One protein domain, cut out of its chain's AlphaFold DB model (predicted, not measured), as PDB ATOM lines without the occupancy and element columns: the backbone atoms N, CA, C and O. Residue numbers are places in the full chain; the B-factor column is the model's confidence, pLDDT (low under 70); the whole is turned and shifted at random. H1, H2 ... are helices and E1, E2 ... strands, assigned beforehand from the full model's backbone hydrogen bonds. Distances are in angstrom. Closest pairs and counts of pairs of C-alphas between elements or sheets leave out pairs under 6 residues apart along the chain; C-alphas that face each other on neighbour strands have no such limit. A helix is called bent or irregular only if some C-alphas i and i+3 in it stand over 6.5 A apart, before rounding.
ATOM      1  N   VAL A   2     -48.646 -88.921 111.152       65.81
ATOM      2  CA  VAL A   2     -49.432 -88.269 110.075       65.81
ATOM      3  C   VAL A   2     -50.368 -87.152 110.575       65.81
ATOM      4  O   VAL A   2     -50.363 -86.056 110.026       65.81
ATOM      5  N   ARG A   3     -51.100 -87.368 111.679       60.25
ATOM      6  CA  ARG A   3     -51.972 -86.335 112.283       60.25
ATOM      7  C   ARG A   3     -51.209 -85.085 112.748       60.25
ATOM      8  O   ARG A   3     -51.722 -83.981 112.631       60.25
ATOM      9  N   PHE A   4     -49.975 -85.253 113.221       72.25
ATOM     10  CA  PHE A   4     -49.121 -84.150 113.672       72.25
ATOM     11  C   PHE A   4     -48.621 -83.309 112.489       72.25
ATOM     12  O   PHE A   4     -48.629 -82.084 112.553       72.25
ATOM     13  N   ILE A   5     -48.266 -83.969 111.380       73.00
ATOM     14  CA  ILE A   5     -47.846 -83.315 110.133       73.00
ATOM     15  C   ILE A   5     -48.988 -82.471 109.553       73.00
ATOM     16  O   ILE A   5     -48.765 -81.336 109.139       73.00
ATOM     17  N   ILE A   6     -50.221 -82.986 109.581       72.25
ATOM     18  CA  ILE A   6     -51.409 -82.266 109.095       72.25
ATOM     19  C   ILE A   6     -51.693 -81.019 109.948       72.25
ATOM     20  O   ILE A   6     -51.902 -79.937 109.402       72.25
ATOM     21  N   ILE A   7     -51.640 -81.136 111.280       73.81
ATOM     22  CA  ILE A   7     -51.837 -79.999 112.198       73.81
ATOM     23  C   ILE A   7     -50.732 -78.947 112.018       73.81
ATOM     24  O   ILE A   7     -51.012 -77.745 111.989       73.81
ATOM     25  N   PHE A   8     -49.484 -79.379 111.839       72.50
ATOM     26  CA  PHE A   8     -48.358 -78.484 111.576       72.50
ATOM     27  C   PHE A   8     -48.516 -77.737 110.242       72.50
ATOM     28  O   PHE A   8     -48.325 -76.525 110.181       72.50
ATOM     29  N   LEU A   9     -48.939 -78.425 109.176       72.69
ATOM     30  CA  LEU A   9     -49.211 -77.807 107.874       72.69
ATOM     31  C   LEU A   9     -50.338 -76.770 107.945       72.69
ATOM     32  O   LEU A   9     -50.183 -75.665 107.418       72.69
ATOM     33  N   LEU A  10     -51.438 -77.101 108.628       75.31
ATOM     34  CA  LEU A  10     -52.583 -76.207 108.804       75.31
ATOM     35  C   LEU A  10     -52.217 -74.960 109.613       75.31
ATOM     36  O   LEU A  10     -52.520 -73.847 109.192       75.31
ATOM     37  N   THR A  11     -51.505 -75.117 110.729       72.81
ATOM     38  CA  THR A  11     -51.046 -73.971 111.532       72.81
ATOM     39  C   THR A  11     -50.058 -73.095 110.757       72.81
ATOM     40  O   THR A  11     -50.191 -71.873 110.776       72.81
ATOM     41  N   SER A  12     -49.144 -73.683 109.977       67.81
ATOM     42  CA  SER A  12     -48.256 -72.947 109.060       67.81
ATOM     43  C   SER A  12     -49.033 -72.106 108.034       67.81
ATOM     44  O   SER A  12     -48.704 -70.937 107.806       67.81
ATOM     45  N   LEU A  13     -50.079 -72.679 107.428       73.31
ATOM     46  CA  LEU A  13     -50.933 -71.985 106.459       73.31
ATOM     47  C   LEU A  13     -51.686 -70.821 107.107       73.31
ATOM     48  O   LEU A  13     -51.693 -69.721 106.553       73.31
ATOM     49  N   VAL A  14     -52.251 -71.032 108.299       72.69
ATOM     50  CA  VAL A  14     -52.957 -69.991 109.057       72.69
ATOM     51  C   VAL A  14     -52.011 -68.853 109.448       72.69
ATOM     52  O   VAL A  14     -52.364 -67.693 109.259       72.69
ATOM     53  N   ILE A  15     -50.788 -69.151 109.904       71.62
ATOM     54  CA  ILE A  15     -49.779 -68.134 110.257       71.62
ATOM     55  C   ILE A  15     -49.349 -67.321 109.029       71.62
ATOM     56  O   ILE A  15     -49.183 -66.102 109.106       71.62
ATOM     57  N   LYS A  16     -49.164 -67.967 107.872       66.88
ATOM     58  CA  LYS A  16     -48.847 -67.257 106.622       66.88
ATOM     59  C   LYS A  16     -50.011 -66.376 106.166       66.88
ATOM     60  O   LYS A  16     -49.783 -65.237 105.758       66.88
ATOM     61  N   GLY A  17     -51.241 -66.882 106.262       67.75
ATOM     62  CA  GLY A  17     -52.456 -66.139 105.934       67.75
ATOM     63  C   GLY A  17     -52.648 -64.916 106.830       67.75
ATOM     64  O   GLY A  17     -52.825 -63.811 106.324       67.75
ATOM     65  N   SER A  18     -52.528 -65.086 108.148       66.94
ATOM     66  CA  SER A  18     -52.674 -63.993 109.114       66.94
ATOM     67  C   SER A  18     -51.590 -62.930 108.949       66.94
ATOM     68  O   SER A  18     -51.918 -61.747 108.916       66.94
ATOM     69  N   ARG A  19     -50.327 -63.318 108.720       65.19
ATOM     70  CA  ARG A  19     -49.255 -62.366 108.376       65.19
ATOM     71  C   ARG A  19     -49.598 -61.534 107.145       65.19
ATOM     72  O   ARG A  19     -49.451 -60.319 107.184       65.19
ATOM     73  N   LYS A  20     -50.101 -62.165 106.081       65.69
ATOM     74  CA  LYS A  20     -50.469 -61.474 104.837       65.69
ATOM     75  C   LYS A  20     -51.637 -60.500 105.036       65.69
ATOM     76  O   LYS A  20     -51.641 -59.422 104.448       65.69
ATOM     77  N   ILE A  21     -52.611 -60.857 105.875       64.06
ATOM     78  CA  ILE A  21     -53.735 -59.978 106.232       64.06
ATOM     79  C   ILE A  21     -53.238 -58.775 107.040       64.06
ATOM     80  O   ILE A  21     -53.618 -57.649 106.732       64.06
ATOM     81  N   ILE A  22     -52.360 -58.996 108.022       61.16
ATOM     82  CA  ILE A  22     -51.779 -57.926 108.847       61.16
ATOM     83  C   ILE A  22     -50.917 -56.986 107.993       61.16
ATOM     84  O   ILE A  22     -51.059 -55.771 108.100       61.16
ATOM     85  N   GLU A  23     -50.077 -57.522 107.101       61.25
ATOM     86  CA  GLU A  23     -49.296 -56.713 106.155       61.25
ATOM     87  C   GLU A  23     -50.213 -55.854 105.268       61.25
ATOM     88  O   GLU A  23     -50.020 -54.644 105.185       61.25
ATOM     89  N   ASN A  24     -51.262 -56.439 104.680       62.34
ATOM     90  CA  ASN A  24     -52.221 -55.693 103.856       62.34
ATOM     91  C   ASN A  24     -52.991 -54.622 104.652       62.34
ATOM     92  O   ASN A  24     -53.287 -53.548 104.123       62.34
ATOM     93  N   TYR A  25     -53.333 -54.902 105.912       58.12
ATOM     94  CA  TYR A  25     -54.045 -53.958 106.772       58.12
ATOM     95  C   TYR A  25     -53.154 -52.771 107.159       58.12
ATOM     96  O   TYR A  25     -53.593 -51.623 107.068       58.12
ATOM     97  N   ASN A  26     -51.888 -53.025 107.502       58.25
ATOM     98  CA  ASN A  26     -50.906 -51.984 107.812       58.25
ATOM     99  C   ASN A  26     -50.546 -51.144 106.575       58.25
ATOM    100  O   ASN A  26     -50.405 -49.924 106.688       58.25
ATOM    101  N   ASP A  27     -50.473 -51.765 105.392       58.41
ATOM    102  CA  ASP A  27     -50.208 -51.072 104.126       58.41
ATOM    103  C   ASP A  27     -51.300 -50.036 103.819       58.41
ATOM    104  O   ASP A  27     -50.986 -48.927 103.387       58.41
ATOM    105  N   LYS A  28     -52.581 -50.320 104.107       60.03
ATOM    106  CA  LYS A  28     -53.696 -49.401 103.804       60.03
ATOM    107  C   LYS A  28     -53.544 -48.029 104.478       60.03
ATOM    108  O   LYS A  28     -53.842 -47.016 103.845       60.03
ATOM    109  N   PHE A  29     -53.023 -47.981 105.703       58.56
ATOM    110  CA  PHE A  29     -52.931 -46.758 106.515       58.56
ATOM    111  C   PHE A  29     -51.564 -46.069 106.478       58.56
ATOM    112  O   PHE A  29     -51.391 -45.049 107.137       58.56
ATOM    113  N   GLU A  30     -50.604 -46.585 105.706       67.38
ATOM    114  CA  GLU A  30     -49.298 -45.941 105.577       67.38
ATOM    115  C   GLU A  30     -49.439 -44.582 104.874       67.38
ATOM    116  O   GLU A  30     -49.852 -44.529 103.706       67.38
ATOM    117  N   LYS A  31     -49.098 -43.495 105.571       71.88
ATOM    118  CA  LYS A  31     -49.062 -42.126 105.037       71.88
ATOM    119  C   LYS A  31     -47.745 -41.470 105.437       71.88
ATOM    120  O   LYS A  31     -47.368 -41.524 106.603       71.88
ATOM    121  N   VAL A  32     -47.070 -40.843 104.480       67.69
ATOM    122  CA  VAL A  32     -45.906 -39.987 104.741       67.69
ATOM    123  C   VAL A  32     -46.352 -38.536 104.625       67.69
ATOM    124  O   VAL A  32     -46.953 -38.151 103.620       67.69
ATOM    125  N   MET A  33     -46.096 -37.756 105.670       66.25
ATOM    126  CA  MET A  33     -46.280 -36.307 105.692       66.25
ATOM    127  C   MET A  33     -44.913 -35.676 105.957       66.25
ATOM    128  O   MET A  33     -44.209 -36.122 106.861       66.25
ATOM    129  N   GLY A  34     -44.524 -34.698 105.141       56.66
ATOM    130  CA  GLY A  34     -43.323 -33.905 105.389       56.66
ATOM    131  C   GLY A  34     -43.663 -32.723 106.287       56.66
ATOM    132  O   GLY A  34     -44.672 -32.061 106.051       56.66
ATOM    133  N   ILE A  35     -42.851 -32.493 107.315       51.41
ATOM    134  CA  ILE A  35     -42.837 -31.259 108.099       51.41
ATOM    135  C   ILE A  35     -41.362 -30.842 108.152       51.41
ATOM    136  O   ILE A  35     -40.581 -31.452 108.875       51.41
ATOM    137  N   ASP A  36     -40.969 -29.854 107.347       57.53
ATOM    138  CA  ASP A  36     -39.580 -29.379 107.251       57.53
ATOM    139  C   ASP A  36     -38.556 -30.522 107.003       57.53
ATOM    140  O   ASP A  36     -38.779 -31.384 106.150       57.53
ATOM    141  N   ASN A  37     -37.435 -30.540 107.738       58.50
ATOM    142  CA  ASN A  37     -36.369 -31.553 107.652       58.50
ATOM    143  C   ASN A  37     -36.759 -32.919 108.265       58.50
ATOM    144  O   ASN A  37     -35.949 -33.851 108.273       58.50
ATOM    145  N   GLU A  38     -37.986 -33.056 108.782       61.69
ATOM    146  CA  GLU A  38     -38.499 -34.277 109.398       61.69
ATOM    147  C   GLU A  38     -39.612 -34.918 108.555       61.69
ATOM    148  O   GLU A  38     -40.543 -34.280 108.057       61.69
ATOM    149  N   LEU A  39     -39.559 -36.245 108.429       73.69
ATOM    150  CA  LEU A  39     -40.637 -37.030 107.843       73.69
ATOM    151  C   LEU A  39     -41.446 -37.728 108.927       73.69
ATOM    152  O   LEU A  39     -40.921 -38.523 109.708       73.69
ATOM    153  N   VAL A  40     -42.757 -37.495 108.918       71.06
ATOM    154  CA  VAL A  40     -43.708 -38.217 109.760       71.06
ATOM    155  C   VAL A  40     -44.306 -39.358 108.953       71.06
ATOM    156  O   VAL A  40     -45.129 -39.160 108.055       71.06
ATOM    157  N   ILE A  41     -43.912 -40.581 109.295       73.06
ATOM    158  CA  ILE A  41     -44.520 -41.796 108.761       73.06
ATOM    159  C   ILE A  41     -45.597 -42.262 109.729       73.06
ATOM    160  O   ILE A  41     -45.320 -42.767 110.818       73.06
ATOM    161  N   VAL A  42     -46.845 -42.121 109.306       69.19
ATOM    162  CA  VAL A  42     -48.005 -42.635 110.023       69.19
ATOM    163  C   VAL A  42     -48.215 -44.083 109.608       69.19
ATOM    164  O   VAL A  42     -48.426 -44.383 108.430       69.19
ATOM    165  N   LYS A  43     -48.158 -44.995 110.579       73.00
ATOM    166  CA  LYS A  43     -48.480 -46.415 110.407       73.00
ATOM    167  C   LYS A  43     -49.512 -46.835 111.433       73.00
ATOM    168  O   LYS A  43     -49.460 -46.412 112.581       73.00
ATOM    169  N   ARG A  44     -50.436 -47.704 111.035       60.50
ATOM    170  CA  ARG A  44     -51.329 -48.374 111.979       60.50
ATOM    171  C   ARG A  44     -50.692 -49.690 112.406       60.50
ATOM    172  O   ARG A  44     -50.153 -50.401 111.564       60.50
ATOM    173  N   ASP A  45     -50.731 -49.965 113.699       61.53
ATOM    174  CA  ASP A  45     -50.426 -51.263 114.293       61.53
ATOM    175  C   ASP A  45     -51.727 -51.873 114.849       61.53
ATOM    176  O   ASP A  45     -52.766 -51.206 114.894       61.53
ATOM    177  N   LEU A  46     -51.682 -53.128 115.297       55.31
ATOM    178  CA  LEU A  46     -52.825 -53.864 115.853       55.31
ATOM    179  C   LEU A  46     -53.529 -53.119 117.004       55.31
ATOM    180  O   LEU A  46     -54.721 -53.322 117.219       55.31
ATOM    181  N   PHE A  47     -52.815 -52.230 117.704       58.78
ATOM    182  CA  PHE A  47     -53.298 -51.523 118.895       58.78
ATOM    183  C   PHE A  47     -53.552 -50.018 118.696       58.78
ATOM    184  O   PHE A  47     -54.045 -49.369 119.614       58.78
ATOM    185  N   GLY A  48     -53.244 -49.433 117.530       67.12
ATOM    186  CA  GLY A  48     -53.439 -47.992 117.323       67.12
ATOM    187  C   GLY A  48     -52.679 -47.385 116.145       67.12
ATOM    188  O   GLY A  48     -52.032 -48.081 115.366       67.12
ATOM    189  N   ILE A  49     -52.776 -46.062 116.002       73.94
ATOM    190  CA  ILE A  49     -52.001 -45.280 115.029       73.94
ATOM    191  C   ILE A  49     -50.683 -44.867 115.689       73.94
ATOM    192  O   ILE A  49     -50.680 -44.316 116.786       73.94
ATOM    193  N   LYS A  50     -49.567 -45.127 115.013       75.19
ATOM    194  CA  LYS A  50     -48.217 -44.768 115.438       75.19
ATOM    195  C   LYS A  50     -47.622 -43.775 114.449       75.19
ATOM    196  O   LYS A  50     -47.501 -44.072 113.260       75.19
ATOM    197  N   ASN A  51     -47.204 -42.627 114.965       76.19
ATOM    198  CA  ASN A  51     -46.428 -41.648 114.217       76.19
ATOM    199  C   ASN A  51     -44.944 -41.943 114.438       76.19
ATOM    200  O   ASN A  51     -44.487 -42.054 115.576       76.19
ATOM    201  N   ILE A  52     -44.204 -42.131 113.349       74.69
ATOM    202  CA  ILE A  52     -42.761 -42.340 113.365       74.69
ATOM    203  C   ILE A  52     -42.124 -41.090 112.771       74.69
ATOM    204  O   ILE A  52     -42.280 -40.836 111.581       74.69
ATOM    205  N   TYR A  53     -41.429 -40.335 113.611       77.31
ATOM    206  CA  TYR A  53     -40.665 -39.159 113.213       77.31
ATOM    207  C   TYR A  53     -39.273 -39.610 112.776       77.31
ATOM    208  O   TYR A  53     -38.616 -40.380 113.487       77.31
ATOM    209  N   ILE A  54     -38.868 -39.197 111.581       77.00
ATOM    210  CA  ILE A  54     -37.594 -39.551 110.963       77.00
ATOM    211  C   ILE A  54     -36.891 -38.257 110.598       77.00
ATOM    212  O   ILE A  54     -37.367 -37.518 109.740       77.00
ATOM    213  N   ASP A  55     -35.741 -38.031 111.216       80.00
ATOM    214  CA  ASP A  55     -34.800 -37.019 110.758       80.00
ATOM    215  C   ASP A  55     -34.066 -37.549 109.517       80.00
ATOM    216  O   ASP A  55     -33.405 -38.595 109.545       80.00
ATOM    217  N   LEU A  56     -34.223 -36.844 108.403       77.88
ATOM    218  CA  LEU A  56     -33.680 -37.240 107.112       77.88
ATOM    219  C   LEU A  56     -32.140 -37.280 107.092       77.88
ATOM    220  O   LEU A  56     -31.580 -38.120 106.387       77.88
ATOM    221  N   PHE A  57     -31.451 -36.468 107.906       78.69
ATOM    222  CA  PHE A  57     -29.978 -36.465 107.984       78.69
ATOM    223  C   PHE A  57     -29.402 -37.738 108.609       78.69
ATOM    224  O   PHE A  57     -28.248 -38.100 108.383       78.69
ATOM    225  N   ASN A  58     -30.214 -38.442 109.391       83.25
ATOM    226  CA  ASN A  58     -29.811 -39.619 110.153       83.25
ATOM    227  C   ASN A  58     -30.169 -40.942 109.442       83.25
ATOM    228  O   ASN A  58     -30.107 -42.030 110.035       83.25
ATOM    229  N   ILE A  59     -30.533 -40.872 108.157       84.94
ATOM    230  CA  ILE A  59     -30.753 -42.045 107.308       84.94
ATOM    231  C   ILE A  59     -29.403 -42.666 106.947       84.94
ATOM    232  O   ILE A  59     -28.559 -42.055 106.295       84.94
ATOM    233  N   LYS A  60     -29.204 -43.923 107.353       87.50
ATOM    234  CA  LYS A  60     -27.971 -44.676 107.085       87.50
ATOM    235  C   LYS A  60     -28.022 -45.423 105.756       87.50
ATOM    236  O   LYS A  60     -26.990 -45.562 105.095       87.50
ATOM    237  N   ASP A  61     -29.190 -45.969 105.416       89.12
ATOM    238  CA  ASP A  61     -29.336 -46.848 104.257       89.12
ATOM    239  C   ASP A  61     -30.771 -46.915 103.720       89.12
ATOM    240  O   ASP A  61     -31.745 -46.714 104.456       89.12
ATOM    241  N   LEU A  62     -30.888 -47.270 102.440       90.38
ATOM    242  CA  LEU A  62     -32.149 -47.510 101.746       90.38
ATOM    243  C   LEU A  62     -32.084 -48.868 101.046       90.38
ATOM    244  O   LEU A  62     -31.419 -49.043 100.032       90.38
ATOM    245  N   LEU A  63     -32.807 -49.849 101.581       91.19
ATOM    246  CA  LEU A  63     -32.803 -51.211 101.053       91.19
ATOM    247  C   LEU A  63     -34.045 -51.446 100.197       91.19
ATOM    248  O   LEU A  63     -35.172 -51.293 100.668       91.19
ATOM    249  N   ILE A  64     -33.869 -51.883  98.955       89.81
ATOM    250  CA  ILE A  64     -34.991 -52.194  98.064       89.81
ATOM    251  C   ILE A  64     -35.524 -53.591  98.386       89.81
ATOM    252  O   ILE A  64     -34.828 -54.588  98.220       89.81
ATOM    253  N   ARG A  65     -36.784 -53.673  98.826       89.00
ATOM    254  CA  ARG A  65     -37.461 -54.950  99.114       89.00
ATOM    255  C   ARG A  65     -38.187 -55.497  97.891       89.00
ATOM    256  O   ARG A  65     -38.230 -56.703  97.685       89.00
ATOM    257  N   SER A  66     -38.817 -54.620  97.119       88.19
ATOM    258  CA  SER A  66     -39.521 -54.982  95.892       88.19
ATOM    259  C   SER A  66     -39.454 -53.813  94.931       88.19
ATOM    260  O   SER A  66     -39.863 -52.710  95.285       88.19
ATOM    261  N   LEU A  67     -39.016 -54.079  93.709       90.75
ATOM    262  CA  LEU A  67     -39.040 -53.126  92.613       90.75
ATOM    263  C   LEU A  67     -39.535 -53.855  91.369       90.75
ATOM    264  O   LEU A  67     -39.015 -54.916  91.030       90.75
ATOM    265  N   SER A  68     -40.568 -53.330  90.726       90.94
ATOM    266  CA  SER A  68     -41.023 -53.832  89.433       90.94
ATOM    267  C   SER A  68     -41.359 -52.676  88.517       90.94
ATOM    268  O   SER A  68     -41.916 -51.665  88.951       90.94
ATOM    269  N   PHE A  69     -41.049 -52.863  87.245       88.94
ATOM    270  CA  PHE A  69     -41.299 -51.900  86.189       88.94
ATOM    271  C   PHE A  69     -42.379 -52.432  85.258       88.94
ATOM    272  O   PHE A  69     -42.534 -53.643  85.102       88.94
ATOM    273  N   ASN A  70     -43.111 -51.518  84.641       87.81
ATOM    274  CA  ASN A  70     -43.950 -51.799  83.493       87.81
ATOM    275  C   ASN A  70     -43.517 -50.881  82.345       87.81
ATOM    276  O   ASN A  70     -43.238 -49.705  82.572       87.81
ATOM    277  N   SER A  71     -43.458 -51.412  81.130       82.44
ATOM    278  CA  SER A  71     -43.147 -50.646  79.924       82.44
ATOM    279  C   SER A  71     -44.410 -50.501  79.086       82.44
ATOM    280  O   SER A  71     -44.923 -51.495  78.572       82.44
ATOM    281  N   ASN A  72     -44.889 -49.271  78.930       78.94
ATOM    282  CA  ASN A  72     -45.998 -48.944  78.037       78.94
ATOM    283  C   ASN A  72     -45.497 -48.042  76.894       78.94
ATOM    284  O   ASN A  72     -44.338 -47.633  76.884       78.94
ATOM    285  N   TYR A  73     -46.385 -47.686  75.958       70.62
ATOM    286  CA  TYR A  73     -46.089 -46.734  74.875       70.62
ATOM    287  C   TYR A  73     -45.575 -45.370  75.379       70.62
ATOM    288  O   TYR A  73     -44.760 -44.746  74.710       70.62
ATOM    289  N   ASP A  74     -45.966 -44.954  76.590       67.44
ATOM    290  CA  ASP A  74     -45.525 -43.701  77.230       67.44
ATOM    291  C   ASP A  74     -44.151 -43.802  77.932       67.44
ATOM    292  O   ASP A  74     -43.702 -42.854  78.585       67.44
ATOM    293  N   GLY A  75     -43.498 -44.967  77.855       81.06
ATOM    294  CA  GLY A  75     -42.206 -45.254  78.476       81.06
ATOM    295  C   GLY A  75     -42.267 -46.236  79.652       81.06
ATOM    296  O   GLY A  75     -43.287 -46.874  79.935       81.06
ATOM    297  N   VAL A  76     -41.125 -46.379  80.329       86.25
ATOM    298  CA  VAL A  76     -40.963 -47.245  81.506       86.25
ATOM    299  C   VAL A  76     -41.479 -46.523  82.748       86.25
ATOM    300  O   VAL A  76     -41.142 -45.367  82.983       86.25
ATOM    301  N   LYS A  77     -42.296 -47.212  83.547       88.38
ATOM    302  CA  LYS A  77     -42.828 -46.731  84.829       88.38
ATOM    303  C   LYS A  77     -42.578 -47.750  85.932       88.38
ATOM    304  O   LYS A  77     -42.661 -48.959  85.708       88.38
ATOM    305  N   ILE A  78     -42.314 -47.282  87.143       89.69
ATOM    306  CA  ILE A  78     -42.241 -48.105  88.345       89.69
ATOM    307  C   ILE A  78     -43.668 -48.494  88.743       89.69
ATOM    308  O   ILE A  78     -44.506 -47.668  89.113       89.69
ATOM    309  N   GLN A  79     -43.959 -49.790  88.680       88.75
ATOM    310  CA  GLN A  79     -45.258 -50.348  89.044       88.75
ATOM    311  C   GLN A  79     -45.334 -50.671  90.540       88.75
ATOM    312  O   GLN A  79     -46.344 -50.396  91.188       88.75
ATOM    313  N   LYS A  80     -44.279 -51.266  91.107       90.56
ATOM    314  CA  LYS A  80     -44.188 -51.568  92.542       90.56
ATOM    315  C   LYS A  80     -42.857 -51.078  93.065       90.56
ATOM    316  O   LYS A  80     -41.826 -51.423  92.503       90.56
ATOM    317  N   PHE A  81     -42.894 -50.354  94.175       91.25
ATOM    318  CA  PHE A  81     -41.695 -49.919  94.872       91.25
ATOM    319  C   PHE A  81     -41.919 -50.027  96.377       91.25
ATOM    320  O   PHE A  81     -42.775 -49.342  96.935       91.25
ATOM    321  N   LYS A  82     -41.190 -50.941  97.015       90.81
ATOM    322  CA  LYS A  82     -41.178 -51.139  98.465       90.81
ATOM    323  C   LYS A  82     -39.743 -51.087  98.954       90.81
ATOM    324  O   LYS A  82     -38.887 -51.781  98.396       90.81
ATOM    325  N   VAL A  83     -39.497 -50.333 100.015       91.06
ATOM    326  CA  VAL A  83     -38.158 -50.168 100.594       91.06
ATOM    327  C   VAL A  83     -38.169 -50.409 102.095       91.06
ATOM    328  O   VAL A  83     -39.212 -50.385 102.750       91.06
ATOM    329  N   VAL A  84     -36.987 -50.650 102.642       88.25
ATOM    330  CA  VAL A  84     -36.709 -50.584 104.070       88.25
ATOM    331  C   VAL A  84     -35.745 -49.435 104.277       88.25
ATOM    332  O   VAL A  84     -34.608 -49.480 103.815       88.25
ATOM    333  N   LEU A  85     -36.214 -48.409 104.970       88.38
ATOM    334  CA  LEU A  85     -35.406 -47.272 105.361       88.38
ATOM    335  C   LEU A  85     -34.717 -47.599 106.684       88.38
ATOM    336  O   LEU A  85     -35.370 -47.995 107.658       88.38
ATOM    337  N   VAL A  86     -33.393 -47.488 106.700       88.12
ATOM    338  CA  VAL A  86     -32.574 -47.726 107.886       88.12
ATOM    339  C   VAL A  86     -32.222 -46.376 108.489       88.12
ATOM    340  O   VAL A  86     -31.443 -45.609 107.925       88.12
ATOM    341  N   PHE A  87     -32.812 -46.094 109.643       84.81
ATOM    342  CA  PHE A  87     -32.618 -44.861 110.395       84.81
ATOM    343  C   PHE A  87     -32.056 -45.213 111.767       84.81
ATOM    344  O   PHE A  87     -32.701 -45.942 112.526       84.81
ATOM    345  N   LEU A  88     -30.863 -44.708 112.090       83.00
ATOM    346  CA  LEU A  88     -30.120 -45.115 113.287       83.00
ATOM    347  C   LEU A  88     -30.033 -46.652 113.384       83.00
ATOM    348  O   LEU A  88     -29.406 -47.272 112.526       83.00
ATOM    349  N   ASP A  89     -30.661 -47.269 114.385       82.06
ATOM    350  CA  ASP A  89     -30.710 -48.731 114.559       82.06
ATOM    351  C   ASP A  89     -32.119 -49.300 114.305       82.06
ATOM    352  O   ASP A  89     -32.422 -50.457 114.598       82.06
ATOM    353  N   LYS A  90     -33.008 -48.478 113.737       82.12
ATOM    354  CA  LYS A  90     -34.391 -48.825 113.410       82.12
ATOM    355  C   LYS A  90     -34.523 -49.116 111.917       82.12
ATOM    356  O   LYS A  90     -33.973 -48.421 111.066       82.12
ATOM    357  N   LYS A  91     -35.316 -50.141 111.601       85.06
ATOM    358  CA  LYS A  91     -35.713 -50.488 110.232       85.06
ATOM    359  C   LYS A  91     -37.180 -50.143 110.039       85.06
ATOM    360  O   LYS A  91     -38.033 -50.634 110.780       85.06
ATOM    361  N   ILE A  92     -37.471 -49.314 109.046       83.94
ATOM    362  CA  ILE A  92     -38.819 -48.838 108.755       83.94
ATOM    363  C   ILE A  92     -39.210 -49.339 107.373       83.94
ATOM    364  O   ILE A  92     -38.598 -48.997 106.368       83.94
ATOM    365  N   PHE A  93     -40.230 -50.188 107.327       83.94
ATOM    366  CA  PHE A  93     -40.740 -50.754 106.082       83.94
ATOM    367  C   PHE A  93     -41.683 -49.768 105.415       83.94
ATOM    368  O   PHE A  93     -42.560 -49.237 106.087       83.94
ATOM    369  N   ILE A  94     -41.540 -49.554 104.115       86.38
ATOM    370  CA  ILE A  94     -42.351 -48.604 103.354       86.38
ATOM    371  C   ILE A  94     -42.865 -49.331 102.133       86.38
ATOM    372  O   ILE A  94     -42.091 -49.772 101.281       86.38
ATOM    373  N   ASN A  95     -44.174 -49.537 102.104       84.44
ATOM    374  CA  ASN A  95     -44.787 -50.515 101.218       84.44
ATOM    375  C   ASN A  95     -45.636 -49.883 100.108       84.44
ATOM    376  O   ASN A  95     -46.038 -50.598  99.185       84.44
ATOM    377  N   LYS A  96     -45.895 -48.570 100.166       85.81
ATOM    378  CA  LYS A  96     -46.562 -47.822  99.092       85.81
ATOM    379  C   LYS A  96     -45.553 -47.084  98.219       85.81
ATOM    380  O   LYS A  96     -44.783 -46.283  98.742       85.81
ATOM    381  N   LYS A  97     -45.648 -47.270  96.895       88.94
ATOM    382  CA  LYS A  97     -44.789 -46.597  95.904       88.94
ATOM    383  C   LYS A  97     -44.720 -45.089  96.144       88.94
ATOM    384  O   LYS A  97     -43.630 -44.561  96.315       88.94
ATOM    385  N   ASP A  98     -45.870 -44.427  96.231       87.94
ATOM    386  CA  ASP A  98     -45.937 -42.967  96.363       87.94
ATOM    387  C   ASP A  98     -45.243 -42.467  97.634       87.94
ATOM    388  O   ASP A  98     -44.583 -41.434  97.619       87.94
ATOM    389  N   ASN A  99     -45.336 -43.221  98.733       86.12
ATOM    390  CA  ASN A  99     -44.639 -42.893  99.974       86.12
ATOM    391  C   ASN A  99     -43.125 -43.051  99.819       86.12
ATOM    392  O   ASN A  99     -42.380 -42.196 100.290       86.12
ATOM    393  N   VAL A 100     -42.668 -44.118  99.152       89.12
ATOM    394  CA  VAL A 100     -41.242 -44.296  98.850       89.12
ATOM    395  C   VAL A 100     -40.732 -43.129  98.012       89.12
ATOM    396  O   VAL A 100     -39.742 -42.509  98.380       89.12
ATOM    397  N   LEU A 101     -41.428 -42.789  96.928       90.62
ATOM    398  CA  LEU A 101     -41.024 -41.703  96.040       90.62
ATOM    399  C   LEU A 101     -41.014 -40.343  96.757       90.62
ATOM    400  O   LEU A 101     -40.066 -39.583  96.586       90.62
ATOM    401  N   LYS A 102     -41.999 -40.060  97.626       88.38
ATOM    402  CA  LYS A 102     -42.001 -38.856  98.481       88.38
ATOM    403  C   LYS A 102     -40.767 -38.770  99.369       88.38
ATOM    404  O   LYS A 102     -40.168 -37.708  99.468       88.38
ATOM    405  N   ILE A 103     -40.386 -39.878 100.002       87.75
ATOM    406  CA  ILE A 103     -39.219 -39.929 100.888       87.75
ATOM    407  C   ILE A 103     -37.940 -39.708 100.101       87.75
ATOM    408  O   ILE A 103     -37.122 -38.881 100.482       87.75
ATOM    409  N   VAL A 104     -37.776 -40.432  98.997       89.75
ATOM    410  CA  VAL A 104     -36.583 -40.323  98.158       89.75
ATOM    411  C   VAL A 104     -36.454 -38.903  97.597       89.75
ATOM    412  O   VAL A 104     -35.360 -38.342  97.606       89.75
ATOM    413  N   LYS A 105     -37.567 -38.277  97.194       89.94
ATOM    414  CA  LYS A 105     -37.581 -36.875  96.769       89.94
ATOM    415  C   LYS A 105     -37.256 -35.914  97.907       89.94
ATOM    416  O   LYS A 105     -36.472 -34.998  97.690       89.94
ATOM    417  N   ALA A 106     -37.787 -36.133  99.108       86.19
ATOM    418  CA  ALA A 106     -37.468 -35.302 100.265       86.19
ATOM    419  C   ALA A 106     -35.973 -35.373 100.619       86.19
ATOM    420  O   ALA A 106     -35.363 -34.341 100.873       86.19
ATOM    421  N   ILE A 107     -35.362 -36.563 100.542       88.31
ATOM    422  CA  ILE A 107     -33.912 -36.733 100.712       88.31
ATOM    423  C   ILE A 107     -33.151 -35.950  99.638       88.31
ATOM    424  O   ILE A 107     -32.242 -35.210  99.987       88.31
ATOM    425  N   LYS A 108     -33.531 -36.068  98.354       89.94
ATOM    426  CA  LYS A 108     -32.867 -35.346  97.252       89.94
ATOM    427  C   LYS A 108     -32.922 -33.827  97.423       89.94
ATOM    428  O   LYS A 108     -31.930 -33.159  97.170       89.94
ATOM    429  N   VAL A 109     -34.075 -33.296  97.833       87.56
ATOM    430  CA  VAL A 109     -34.266 -31.853  98.061       87.56
ATOM    431  C   VAL A 109     -33.452 -31.364  99.261       87.56
ATOM    432  O   VAL A 109     -32.934 -30.254  99.223       87.56
ATOM    433  N   LEU A 110     -33.346 -32.179 100.313       85.75
ATOM    434  CA  LEU A 110     -32.611 -31.824 101.524       85.75
ATOM    435  C   LEU A 110     -31.090 -31.906 101.340       85.75
ATOM    436  O   LEU A 110     -30.374 -30.982 101.715       85.75
ATOM    437  N   ASP A 111     -30.602 -33.029 100.814       86.44
ATOM    438  CA  ASP A 111     -29.182 -33.312 100.625       86.44
ATOM    439  C   ASP A 111     -28.984 -34.234  99.412       86.44
ATOM    440  O   ASP A 111     -29.159 -35.459  99.461       86.44
ATOM    441  N   GLU A 112     -28.581 -33.625  98.301       89.81
ATOM    442  CA  GLU A 112     -28.334 -34.327  97.046       89.81
ATOM    443  C   GLU A 112     -27.156 -35.319  97.145       89.81
ATOM    444  O   GLU A 112     -27.190 -36.396  96.541       89.81
ATOM    445  N   ASN A 113     -26.144 -35.030  97.971       91.19
ATOM    446  CA  ASN A 113     -25.025 -35.950  98.179       91.19
ATOM    447  C   ASN A 113     -25.479 -37.195  98.946       91.19
ATOM    448  O   ASN A 113     -25.100 -38.317  98.595       91.19
ATOM    449  N   LEU A 114     -26.308 -37.016  99.981       90.00
ATOM    450  CA  LEU A 114     -26.916 -38.131 100.706       90.00
ATOM    451  C   LEU A 114     -27.796 -38.970  99.774       90.00
ATOM    452  O   LEU A 114     -27.728 -40.197  99.818       90.00
ATOM    453  N   TYR A 115     -28.576 -38.323  98.908       91.75
ATOM    454  CA  TYR A 115     -29.399 -38.997  97.907       91.75
ATOM    455  C   TYR A 115     -28.579 -39.939  97.014       91.75
ATOM    456  O   TYR A 115     -28.871 -41.138  96.983       91.75
ATOM    457  N   TYR A 116     -27.526 -39.448  96.352       92.69
ATOM    458  CA  TYR A 116     -26.700 -40.306  95.493       92.69
ATOM    459  C   TYR A 116     -25.987 -41.397  96.296       92.69
ATOM    460  O   TYR A 116     -26.033 -42.566  95.917       92.69
ATOM    461  N   LYS A 117     -25.449 -41.064  97.476       92.75
ATOM    462  CA  LYS A 117     -24.805 -42.038  98.371       92.75
ATOM    463  C   LYS A 117     -25.734 -43.188  98.776       92.75
ATOM    464  O   LYS A 117     -25.268 -44.316  98.955       92.75
ATOM    465  N   LEU A 118     -27.024 -42.912  98.977       91.00
ATOM    466  CA  LEU A 118     -28.022 -43.937  99.289       91.00
ATOM    467  C   LEU A 118     -28.386 -44.758  98.049       91.00
ATOM    468  O   LEU A 118     -28.505 -45.978  98.152       91.00
ATOM    469  N   LEU A 119     -28.540 -44.125  96.882       92.62
ATOM    470  CA  LEU A 119     -28.912 -44.822  95.649       92.62
ATOM    471  C   LEU A 119     -27.796 -45.691  95.065       92.62
ATOM    472  O   LEU A 119     -28.103 -46.769  94.553       92.62
ATOM    473  N   ASP A 120     -26.532 -45.292  95.196       91.44
ATOM    474  CA  ASP A 120     -25.373 -46.038  94.680       91.44
ATOM    475  C   ASP A 120     -25.226 -47.430  95.315       91.44
ATOM    476  O   ASP A 120     -24.616 -48.332  94.746       91.44
ATOM    477  N   LYS A 121     -25.836 -47.641  96.487       89.44
ATOM    478  CA  LYS A 121     -25.893 -48.944  97.169       89.44
ATOM    479  C   LYS A 121     -27.038 -49.838  96.693       89.44
ATOM    480  O   LYS A 121     -27.274 -50.908  97.254       89.44
ATOM    481  N   THR A 122     -27.785 -49.401  95.688       90.69
ATOM    482  CA  THR A 122     -28.991 -50.070  95.207       90.69
ATOM    483  C   THR A 122     -28.943 -50.276  93.696       90.69
ATOM    484  O   THR A 122     -28.006 -49.869  93.016       90.69
ATOM    485  N   VAL A 123     -29.991 -50.877  93.129       87.25
ATOM    486  CA  VAL A 123     -30.112 -51.047  91.669       87.25
ATOM    487  C   VAL A 123     -30.234 -49.718  90.908       87.25
ATOM    488  O   VAL A 123     -30.082 -49.705  89.691       87.25
ATOM    489  N   PHE A 124     -30.473 -48.602  91.606       91.25
ATOM    490  CA  PHE A 124     -30.487 -47.260  91.021       91.25
ATOM    491  C   PHE A 124     -29.086 -46.721  90.690       91.25
ATOM    492  O   PHE A 124     -28.982 -45.630  90.149       91.25
ATOM    493  N   VAL A 125     -28.014 -47.484  90.927       89.81
ATOM    494  CA  VAL A 125     -26.695 -47.193  90.334       89.81
ATOM    495  C   VAL A 125     -26.721 -47.268  88.795       89.81
ATOM    496  O   VAL A 125     -25.879 -46.685  88.121       89.81
ATOM    497  N   LEU A 126     -27.703 -47.975  88.219       88.88
ATOM    498  CA  LEU A 126     -27.902 -48.077  86.775       88.88
ATOM    499  C   LEU A 126     -28.688 -46.867  86.247       88.88
ATOM    500  O   LEU A 126     -29.857 -46.684  86.602       88.88
ATOM    501  N   ASP A 127     -28.083 -46.101  85.333       89.00
ATOM    502  CA  ASP A 127     -28.660 -44.862  84.782       89.00
ATOM    503  C   ASP A 127     -30.106 -44.990  84.287       89.00
ATOM    504  O   ASP A 127     -30.934 -44.174  84.693       89.00
ATOM    505  N   PRO A 128     -30.494 -46.011  83.494       87.81
ATOM    506  CA  PRO A 128     -31.869 -46.102  83.001       87.81
ATOM    507  C   PRO A 128     -32.903 -46.249  84.130       87.81
ATOM    508  O   PRO A 128     -34.024 -45.744  84.042       87.81
ATOM    509  N   ILE A 129     -32.524 -46.935  85.211       88.81
ATOM    510  CA  ILE A 129     -33.382 -47.172  86.376       88.81
ATOM    511  C   ILE A 129     -33.473 -45.893  87.217       88.81
ATOM    512  O   ILE A 129     -34.569 -45.515  87.637       88.81
ATOM    513  N   ARG A 130     -32.346 -45.196  87.411       91.88
ATOM    514  CA  ARG A 130     -32.286 -43.905  88.110       91.88
ATOM    515  C   ARG A 130     -33.098 -42.828  87.410       91.88
ATOM    516  O   ARG A 130     -33.935 -42.211  88.052       91.88
ATOM    517  N   LEU A 131     -32.937 -42.671  86.100       91.00
ATOM    518  CA  LEU A 131     -33.697 -41.692  85.320       91.00
ATOM    519  C   LEU A 131     -35.208 -41.944  85.410       91.00
ATOM    520  O   LEU A 131     -35.994 -41.007  85.523       91.00
ATOM    521  N   THR A 132     -35.624 -43.215  85.419       91.00
ATOM    522  CA  THR A 132     -37.037 -43.577  85.618       91.00
ATOM    523  C   THR A 132     -37.532 -43.155  87.005       91.00
ATOM    524  O   THR A 132     -38.632 -42.621  87.130       91.00
ATOM    525  N   LEU A 133     -36.726 -43.375  88.049       92.19
ATOM    526  CA  LEU A 133     -37.033 -42.949  89.415       92.19
ATOM    527  C   LEU A 133     -37.141 -41.425  89.526       92.19
ATOM    528  O   LEU A 133     -38.107 -40.929  90.098       92.19
ATOM    529  N   GLU A 134     -36.170 -40.695  88.982       91.50
ATOM    530  CA  GLU A 134     -36.132 -39.232  89.033       91.50
ATOM    531  C   GLU A 134     -37.326 -38.611  88.317       91.50
ATOM    532  O   GLU A 134     -37.999 -37.759  88.896       91.50
ATOM    533  N   LYS A 135     -37.666 -39.117  87.128       91.25
ATOM    534  CA  LYS A 135     -38.855 -38.689  86.390       91.25
ATOM    535  C   LYS A 135     -40.139 -38.899  87.196       91.25
ATOM    536  O   LYS A 135     -40.954 -37.993  87.304       91.25
ATOM    537  N   GLU A 136     -40.324 -40.073  87.806       89.75
ATOM    538  CA  GLU A 136     -41.516 -40.317  88.633       89.75
ATOM    539  C   GLU A 136     -41.540 -39.502  89.931       89.75
ATOM    540  O   GLU A 136     -42.609 -39.252  90.488       89.75
ATOM    541  N   MET A 137     -40.378 -39.100  90.444       89.69
ATOM    542  CA  MET A 137     -40.295 -38.200  91.589       89.69
ATOM    543  C   MET A 137     -40.698 -36.772  91.219       89.69
ATOM    544  O   MET A 137     -41.359 -36.108  92.018       89.69
ATOM    545  N   GLU A 138     -40.326 -36.269  90.044       86.44
ATOM    546  CA  GLU A 138     -40.699 -34.918  89.603       86.44
ATOM    547  C   GLU A 138     -42.215 -34.695  89.679       86.44
ATOM    548  O   GLU A 138     -42.643 -33.699  90.263       86.44
ATOM    549  N   ASP A 139     -42.998 -35.698  89.274       80.19
ATOM    550  CA  ASP A 139     -44.468 -35.690  89.272       80.19
ATOM    551  C   ASP A 139     -45.120 -35.634  90.676       80.19
ATOM    552  O   ASP A 139     -46.333 -35.448  90.802       80.19
ATOM    553  N   ILE A 140     -44.354 -35.811  91.759       79.56
ATOM    554  CA  ILE A 140     -44.890 -35.924  93.124       79.56
ATOM    555  C   ILE A 140     -44.759 -34.625  93.909       79.56
ATOM    556  O   ILE A 140     -43.656 -34.143  94.154       79.56
TER     557      ILE A 140
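This is residues 2 to 140 of the 143 residues of an uncharacterized protein of Streptobacillus felis (UniProt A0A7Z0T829). One long helix, H1, sticks out with its residues 2 to 21 as an arm from a body of two small, twisted three-stranded sheets, and helix H2 packs on both of them. In the second sheet the long strands E4 and E5 make a bent hairpin; H3 packs on E4 and H4 on E5. The printed part has 139 residues with four named helices and six named strands, in the order H1 E1 E2 E3 E4 E5 E6 H2 H3 H4; the class is mixed, and the sheets, E1 - E2 - E3 and E4 - E5 - E6, are antiparallel. The whole is loose, with a radius of gyration of the C-alphas of 17.8 A, and elongated, spanning 58 by 38 by 24 A.

Start at H1, residues 2 to 28; it only grazes, with residues 22 to 28, the sheet of E1, residues 31 to 35, E2, residues 38 to 45, and E3, residues 48 to 55. These strands form a meander, each the antiparallel neighbour of the one before; look for N 33 and O 40 at 2.9 A and N 41 and O 52 at 2.8 A. A second meander holds E4, residues 59 to 72, E5, residues 75 to 87, and E6, residues 90 to 94, with N 63 and O 84 at 2.9 A and N 85 and O 92 at 2.8 A. E4 bends by 61 degrees at residue 65, and E5 by 59 degrees at residue 80. H2, residues 97 to 110, is on both sheets; its closest C-alphas are Val 32 and Asn 99 with E1, 5.7 A, and Phe 81 and Lys 97 with E5, 4.7 A. H2 and H3, residues 112 to 119, form a helical hairpin and touch at Lys 108 and Tyr 115, C-alphas 5.1 A apart, with a steep tilt of 39 degrees. H2 also touches H4, residues 127 to 138, at 89 degrees, about perpendicular. In H1, H2, H3 and H4 every O i to N i+4 pair is within hydrogen-bond range.

Find C-alpha 2 at (-49.432, -88.269, 110.075); from there H1 runs 39.6 A to C-alpha 28. E4 begins at (-30.753, -42.045, 107.308) and covers 33.7 A, E5 33.3 A and H2 20.0 A. H4 ends at C-alpha 138, (-40.699, -34.918, 89.603).

Without residues 2 to 21, the body spans 44 by 30 by 22 A. The printed part has no cut and no long link. The mean pLDDT of the printed part is 79.6; 32 residues are under 70, among them 16 to 30 and 32 to 38.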